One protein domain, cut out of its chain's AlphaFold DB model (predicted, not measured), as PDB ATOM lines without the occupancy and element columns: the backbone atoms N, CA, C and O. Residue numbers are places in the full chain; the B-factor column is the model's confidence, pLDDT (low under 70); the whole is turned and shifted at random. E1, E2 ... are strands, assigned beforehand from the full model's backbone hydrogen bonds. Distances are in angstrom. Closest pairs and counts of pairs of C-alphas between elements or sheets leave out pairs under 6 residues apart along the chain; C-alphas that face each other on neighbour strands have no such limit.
ATOM      1  N   MET A   4      -9.665 -43.327 -34.923       94.75
ATOM      2  CA  MET A   4      -9.179 -42.263 -34.045       94.75
ATOM      3  C   MET A   4      -8.755 -41.037 -34.860       94.75
ATOM      4  O   MET A   4      -8.126 -41.161 -35.913       94.75
ATOM      5  N   TYR A   5      -9.102 -39.859 -34.358       96.75
ATOM      6  CA  TYR A   5      -8.813 -38.554 -34.938       96.75
ATOM      7  C   TYR A   5      -8.005 -37.715 -33.949       96.75
ATOM      8  O   TYR A   5      -8.225 -37.805 -32.744       96.75
ATOM      9  N   HIS A   6      -7.087 -36.895 -34.454       96.12
ATOM     10  CA  HIS A   6      -6.303 -35.951 -33.658       96.12
ATOM     11  C   HIS A   6      -6.895 -34.548 -33.823       96.12
ATOM     12  O   HIS A   6      -6.983 -34.051 -34.945       96.12
ATOM     13  N   LEU A   7      -7.312 -33.936 -32.713       94.25
ATOM     14  CA  LEU A   7      -7.965 -32.622 -32.670       94.25
ATOM     15  C   LEU A   7      -6.983 -31.471 -32.377       94.25
ATOM     16  O   LEU A   7      -7.388 -30.313 -32.374       94.25
ATOM     17  N   GLY A   8      -5.696 -31.774 -32.172       93.19
ATOM     18  CA  GLY A   8      -4.674 -30.808 -31.760       93.19
ATOM     19  C   GLY A   8      -4.474 -30.783 -30.242       93.19
ATOM     20  O   GLY A   8      -5.276 -31.333 -29.495       93.19
ATOM     21  N   GLY A   9      -3.361 -30.205 -29.778       91.44
ATOM     22  CA  GLY A   9      -3.051 -30.125 -28.339       91.44
ATOM     23  C   GLY A   9      -2.913 -31.486 -27.642       91.44
ATOM     24  O   GLY A   9      -3.122 -31.583 -26.440       91.44
ATOM     25  N   GLY A  10      -2.634 -32.560 -28.389       93.12
ATOM     26  CA  GLY A  10      -2.636 -33.922 -27.846       93.12
ATOM     27  C   GLY A  10      -4.034 -34.470 -27.549       93.12
ATOM     28  O   GLY A  10      -4.143 -35.531 -26.943       93.12
ATOM     29  N   VAL A  11      -5.100 -33.785 -27.975       95.44
ATOM     30  CA  VAL A  11      -6.475 -34.264 -27.847       95.44
ATOM     31  C   VAL A  11      -6.802 -35.211 -28.993       95.44
ATOM     32  O   VAL A  11      -6.577 -34.905 -30.169       95.44
ATOM     33  N   PHE A  12      -7.386 -36.354 -28.656       96.56
ATOM     34  CA  PHE A  12      -7.864 -37.336 -29.622       96.56
ATOM     35  C   PHE A  12      -9.358 -37.564 -29.455       96.56
ATOM     36  O   PHE A  12      -9.899 -37.396 -28.365       96.56
ATOM     37  N   CYS A  13     -10.032 -38.000 -30.513       97.19
ATOM     38  CA  CYS A  13     -11.388 -38.515 -30.388       97.19
ATOM     39  C   CYS A  13     -11.631 -39.729 -31.278       97.19
ATOM     40  O   CYS A  13     -10.944 -39.942 -32.278       97.19
ATOM     41  N   PHE A  14     -12.612 -40.545 -30.912       96.31
ATOM     42  CA  PHE A  14     -13.076 -41.659 -31.727       96.31
ATOM     43  C   PHE A  14     -14.553 -41.942 -31.461       96.31
ATOM     44  O   PHE A  14     -15.059 -41.716 -30.361       96.31
ATOM     45  N   LYS A  15     -15.239 -42.473 -32.472       95.69
ATOM     46  CA  LYS A  15     -16.616 -42.944 -32.329       95.69
ATOM     47  C   LYS A  15     -16.642 -44.224 -31.492       95.69
ATOM     48  O   LYS A  15     -15.918 -45.178 -31.800       95.69
ATOM     49  N   TRP A  16     -17.492 -44.255 -30.469       94.75
ATOM     50  CA  TRP A  16     -17.785 -45.472 -29.721       94.75
ATOM     51  C   TRP A  16     -18.531 -46.457 -30.625       94.75
ATOM     52  O   TRP A  16     -19.490 -46.095 -31.304       94.75
ATOM     53  N   ASP A  17     -18.093 -47.713 -30.655       89.50
ATOM     54  CA  ASP A  17     -18.670 -48.733 -31.543       89.50
ATOM     55  C   ASP A  17     -19.937 -49.396 -30.977       89.50
ATOM     56  O   ASP A  17     -20.530 -50.249 -31.633       89.50
ATOM     57  N   GLY A  18     -20.366 -48.992 -29.778       84.12
ATOM     58  CA  GLY A  18     -21.527 -49.556 -29.091       84.12
ATOM     59  C   GLY A  18     -21.233 -50.856 -28.342       84.12
ATOM     60  O   GLY A  18     -22.154 -51.438 -27.770       84.12
ATOM     61  N   SER A  19     -19.980 -51.322 -28.312       87.06
ATOM     62  CA  SER A  19     -19.614 -52.521 -27.560       87.06
ATOM     63  C   SER A  19     -19.453 -52.204 -26.069       87.06
ATOM     64  O   SER A  19     -18.466 -51.632 -25.622       87.06
ATOM     65  N   GLY A  20     -20.452 -52.591 -25.274       88.81
ATOM     66  CA  GLY A  20     -20.442 -52.396 -23.823       88.81
ATOM     67  C   GLY A  20     -20.771 -50.970 -23.369       88.81
ATOM     68  O   GLY A  20     -21.080 -50.080 -24.164       88.81
ATOM     69  N   PHE A  31      -3.767 -39.896 -19.939       96.19
ATOM     70  CA  PHE A  31      -4.956 -39.352 -20.589       96.19
ATOM     71  C   PHE A  31      -6.197 -39.482 -19.709       96.19
ATOM     72  O   PHE A  31      -6.463 -40.535 -19.135       96.19
ATOM     73  N   GLU A  32      -7.033 -38.452 -19.735       95.69
ATOM     74  CA  GLU A  32      -8.401 -38.496 -19.235       95.69
ATOM     75  C   GLU A  32      -9.370 -38.756 -20.390       95.69
ATOM     76  O   GLU A  32      -9.179 -38.271 -21.510       95.69
ATOM     77  N   ALA A  33     -10.422 -39.528 -20.121       94.75
ATOM     78  CA  ALA A  33     -11.458 -39.858 -21.088       94.75
ATOM     79  C   ALA A  33     -12.761 -39.112 -20.777       94.75
ATOM     80  O   ALA A  33     -13.241 -39.134 -19.646       94.75
ATOM     81  N   MET A  34     -13.370 -38.514 -21.800       95.06
ATOM     82  CA  MET A  34     -14.691 -37.896 -21.736       95.06
ATOM     83  C   MET A  34     -15.586 -38.503 -22.812       95.06
ATOM     84  O   MET A  34     -15.273 -38.429 -23.999       95.06
ATOM     85  N   ALA A  35     -16.708 -39.082 -22.396       95.62
ATOM     86  CA  ALA A  35     -17.736 -39.561 -23.307       95.62
ATOM     87  C   ALA A  35     -18.782 -38.467 -23.539       95.62
ATOM     88  O   ALA A  35     -19.277 -37.883 -22.576       95.62
ATOM     89  N   ASP A  36     -19.145 -38.235 -24.797       95.88
ATOM     90  CA  ASP A  36     -20.205 -37.308 -25.187       95.88
ATOM     91  C   ASP A  36     -21.166 -37.974 -26.179       95.88
ATOM     92  O   ASP A  36     -20.739 -38.726 -27.058       95.88
ATOM     93  N   LEU A  37     -22.463 -37.706 -26.032       96.62
ATOM     94  CA  LEU A  37     -23.493 -38.112 -26.983       96.62
ATOM     95  C   LEU A  37     -23.857 -36.886 -27.812       96.62
ATOM     96  O   LEU A  37     -24.590 -36.016 -27.349       96.62
ATOM     97  N   THR A  38     -23.358 -36.834 -29.042       96.50
ATOM     98  CA  THR A  38     -23.463 -35.643 -29.888       96.50
ATOM     99  C   THR A  38     -24.172 -35.943 -31.200       96.50
ATOM    100  O   THR A  38     -24.096 -37.047 -31.738       96.50
ATOM    101  N   ASP A  39     -24.880 -34.950 -31.721       97.75
ATOM    102  CA  ASP A  39     -25.529 -34.944 -33.028       97.75
ATOM    103  C   ASP A  39     -24.645 -34.321 -34.123       97.75
ATOM    104  O   ASP A  39     -25.046 -34.288 -35.285       97.75
ATOM    105  N   ARG A  40     -23.436 -33.855 -33.782       97.56
ATOM    106  CA  ARG A  40     -22.500 -33.204 -34.702       97.56
ATOM    107  C   ARG A  40     -21.155 -33.925 -34.709       97.56
ATOM    108  O   ARG A  40     -20.577 -34.201 -33.665       97.56
ATOM    109  N   HIS A  41     -20.622 -34.210 -35.893       95.69
ATOM    110  CA  HIS A  41     -19.354 -34.913 -36.051       95.69
ATOM    111  C   HIS A  41     -18.200 -34.075 -35.459       95.69
ATOM    112  O   HIS A  41     -17.938 -32.983 -35.974       95.69
ATOM    113  N   PRO A  42     -17.462 -34.560 -34.437       95.62
ATOM    114  CA  PRO A  42     -16.511 -33.726 -33.690       95.62
ATOM    115  C   PRO A  42     -15.335 -33.171 -34.500       95.62
ATOM    116  O   PRO A  42     -14.692 -32.218 -34.075       95.62
ATOM    117  N   VAL A  43     -15.029 -33.777 -35.649       95.69
ATOM    118  CA  VAL A  43     -13.882 -33.390 -36.490       95.69
ATOM    119  C   VAL A  43     -14.297 -32.458 -37.625       95.69
ATOM    120  O   VAL A  43     -13.586 -31.515 -37.945       95.69
ATOM    121  N   THR A  44     -15.428 -32.742 -38.270       96.19
ATOM    122  CA  THR A  44     -15.861 -32.032 -39.489       96.19
ATOM    123  C   THR A  44     -16.909 -30.972 -39.185       96.19
ATOM    124  O   THR A  44     -17.129 -30.075 -39.992       96.19
ATOM    125  N   GLY A  45     -17.566 -31.059 -38.028       96.69
ATOM    126  CA  GLY A  45     -18.680 -30.194 -37.684       96.69
ATOM    127  C   GLY A  45     -19.929 -30.452 -38.530       96.69
ATOM    128  O   GLY A  45     -20.800 -29.587 -38.569       96.69
ATOM    129  N   GLU A  46     -20.042 -31.583 -39.214       98.06
ATOM    130  CA  GLU A  46     -21.251 -31.932 -39.966       98.06
ATOM    131  C   GLU A  46     -22.326 -32.511 -39.045       98.06
ATOM    132  O   GLU A  46     -22.012 -33.137 -38.033       98.06
ATOM    133  N   GLN A  47     -23.598 -32.318 -39.392       98.31
ATOM    134  CA  GLN A  47     -24.703 -32.952 -38.678       98.31
ATOM    135  C   GLN A  47     -24.675 -34.467 -38.929       98.31
ATOM    136  O   GLN A  47     -24.581 -34.916 -40.071       98.31
ATOM    137  N   LEU A  48     -24.777 -35.255 -37.866       96.56
ATOM    138  CA  LEU A  48     -24.919 -36.703 -37.927       96.56
ATOM    139  C   LEU A  48     -26.384 -37.077 -38.179       96.56
ATOM    140  O   LEU A  48     -27.304 -36.369 -37.774       96.56
ATOM    141  N   ALA A  49     -26.606 -38.222 -38.826       96.25
ATOM    142  CA  ALA A  49     -27.957 -38.727 -39.084       96.25
ATOM    143  C   ALA A  49     -28.716 -39.089 -37.792       96.25
ATOM    144  O   ALA A  49     -29.942 -39.033 -37.752       96.25
ATOM    145  N   VAL A  50     -27.980 -39.470 -36.747       95.69
ATOM    146  CA  VAL A  50     -28.462 -39.753 -35.390       95.69
ATOM    147  C   VAL A  50     -27.411 -39.283 -34.391       95.69
ATOM    148  O   VAL A  50     -26.247 -39.132 -34.758       95.69
ATOM    149  N   SER A  51     -27.791 -39.089 -33.129       96.44
ATOM    150  CA  SER A  51     -26.809 -38.843 -32.073       96.44
ATOM    151  C   SER A  51     -25.924 -40.073 -31.868       96.44
ATOM    152  O   SER A  51     -26.418 -41.198 -31.753       96.44
ATOM    153  N   GLU A  52     -24.615 -39.865 -31.811       95.38
ATOM    154  CA  GLU A  52     -23.618 -40.923 -31.668       95.38
ATOM    155  C   GLU A  52     -22.776 -40.693 -30.414       95.38
ATOM    156  O   GLU A  52     -22.485 -39.555 -30.045       95.38
ATOM    157  N   TRP A  53     -22.366 -41.780 -29.760       96.00
ATOM    158  CA  TRP A  53     -21.412 -41.707 -28.656       96.00
ATOM    159  C   TRP A  53     -19.997 -41.522 -29.199       96.00
ATOM    160  O   TRP A  53     -19.515 -42.321 -30.008       96.00
ATOM    161  N   TRP A  54     -19.315 -40.497 -28.710       96.25
ATOM    162  CA  TRP A  54     -17.926 -40.187 -29.012       96.25
ATOM    163  C   TRP A  54     -17.109 -40.160 -27.730       96.25
ATOM    164  O   TRP A  54     -17.572 -39.704 -26.687       96.25
ATOM    165  N   MET A  55     -15.884 -40.663 -27.816       96.38
ATOM    166  CA  MET A  55     -14.913 -40.602 -26.735       96.38
ATOM    167  C   MET A  55     -13.837 -39.588 -27.094       96.38
ATOM    168  O   MET A  55     -13.284 -39.641 -28.194       96.38
ATOM    169  N   PHE A  56     -13.521 -38.705 -26.158       96.56
ATOM    170  CA  PHE A  56     -12.454 -37.720 -26.248       96.56
ATOM    171  C   PHE A  56     -11.374 -38.069 -25.234       96.56
ATOM    172  O   PHE A  56     -11.681 -38.334 -24.075       96.56
ATOM    173  N   LEU A  57     -10.120 -38.067 -25.670       96.44
ATOM    174  CA  LEU A  57      -8.953 -38.277 -24.824       96.44
ATOM    175  C   LEU A  57      -8.194 -36.964 -24.733       96.44
ATOM    176  O   LEU A  57      -7.817 -36.413 -25.767       96.44
ATOM    177  N   LYS A  58      -7.968 -36.481 -23.516       95.62
ATOM    178  CA  LYS A  58      -7.173 -35.279 -23.249       95.62
ATOM    179  C   LYS A  58      -5.953 -35.656 -22.414       95.62
ATOM    180  O   LYS A  58      -6.103 -36.516 -21.549       95.62
ATOM    181  N   PRO A  59      -4.772 -35.064 -22.644       95.06
ATOM    182  CA  PRO A  59      -3.630 -35.275 -21.765       95.06
ATOM    183  C   PRO A  59      -3.967 -34.870 -20.324       95.06
ATOM    184  O   PRO A  59      -4.551 -33.810 -20.099       95.06
ATOM    185  N   GLU A  60      -3.591 -35.698 -19.354       91.31
ATOM    186  CA  GLU A  60      -3.698 -35.356 -17.932       91.31
ATOM    187  C   GLU A  60      -2.847 -34.106 -17.638       91.31
ATOM    188  O   GLU A  60      -1.659 -34.057 -17.962       91.31
TER     189      GLU A  60
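Overview. This is residues 4 to 20 and 31 to 60 of the 63 residues of an uncharacterized protein of Thiothrix lacustris (UniProt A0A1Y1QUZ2). One twisted sheet of four strands makes the body, built of a short hairpin, E1 and E2, side by side with a longer hairpin, E3 and E4, whose strands both bend so that its linked end turns aside. No named helix covers either face, and residues 16 to 20 run away from the sheet after E2 as far as a cut in the chain. The printed part has 47 residues with four named strands, E1, E2, E3 and E4 along the chain; across the sheet the order is E1, E2, E4, E3, all antiparallel, and the class is all strand. The whole is compact, with a radius of gyration of the C-alphas of 10.7 A, and flat, spanning 31 by 26 by 14 A.

Arrangement. The inner strand E4, residues 47 to 59, has the edge strand E3, residues 31 to 40, as an antiparallel neighbour, with 165 degrees between their N-to-C directions. The two form a hairpin; N 34 and O 56 are 2.8 A apart and N 48 and O 39 are 2.8 A apart, both within hydrogen-bond range. E3 bends by 70 degrees at residue 37 and E4 by 118 degrees at residue 50. The other neighbour of E4 is the inner strand E2, residues 11 to 15, antiparallel at 144 degrees. C-alphas 13 and 56 face each other at 4.3 A, and N 57 and O 12 are within hydrogen-bond range at 2.8 A. The edge strand E1, residues 4 to 8, forms a hairpin with E2, antiparallel at 150 degrees, with N 5 and O 13 within hydrogen-bond range at 2.8 A. E1 and E3 are apart, and so are E2 and E3. From edge to edge of the sheet the strands' lines turn by 79 degrees.

Along the chain. E4, the longest strand with 13 residues, measures 27.1 A from C-alpha 47 at (-24.703, -32.952, -38.678) to C-alpha 59 at (-3.630, -35.275, -21.765). E3, residues 31 to 40, measures 23.3 A from first to last C-alpha. E2, residues 11 to 15, measures 14.1 A, and E1, residues 4 to 8, measures 12.5 A and begins with C-alpha 4 at (-9.179, -42.263, -34.045).

Size, cuts and confidence. The two C-alphas farthest apart, those of Ala 49 and Glu 60, are 32.4 A from each other. Residues 21 to 30 are not printed, and C-alphas 20 and 31 are 20.5 A apart across this cut, which lies in the link from E2 to E3. Of the links that are printed whole, E1 to E2 is tight and E3 to E4 is short. The mean pLDDT of the printed part is 95.0, and no printed residue is under 70.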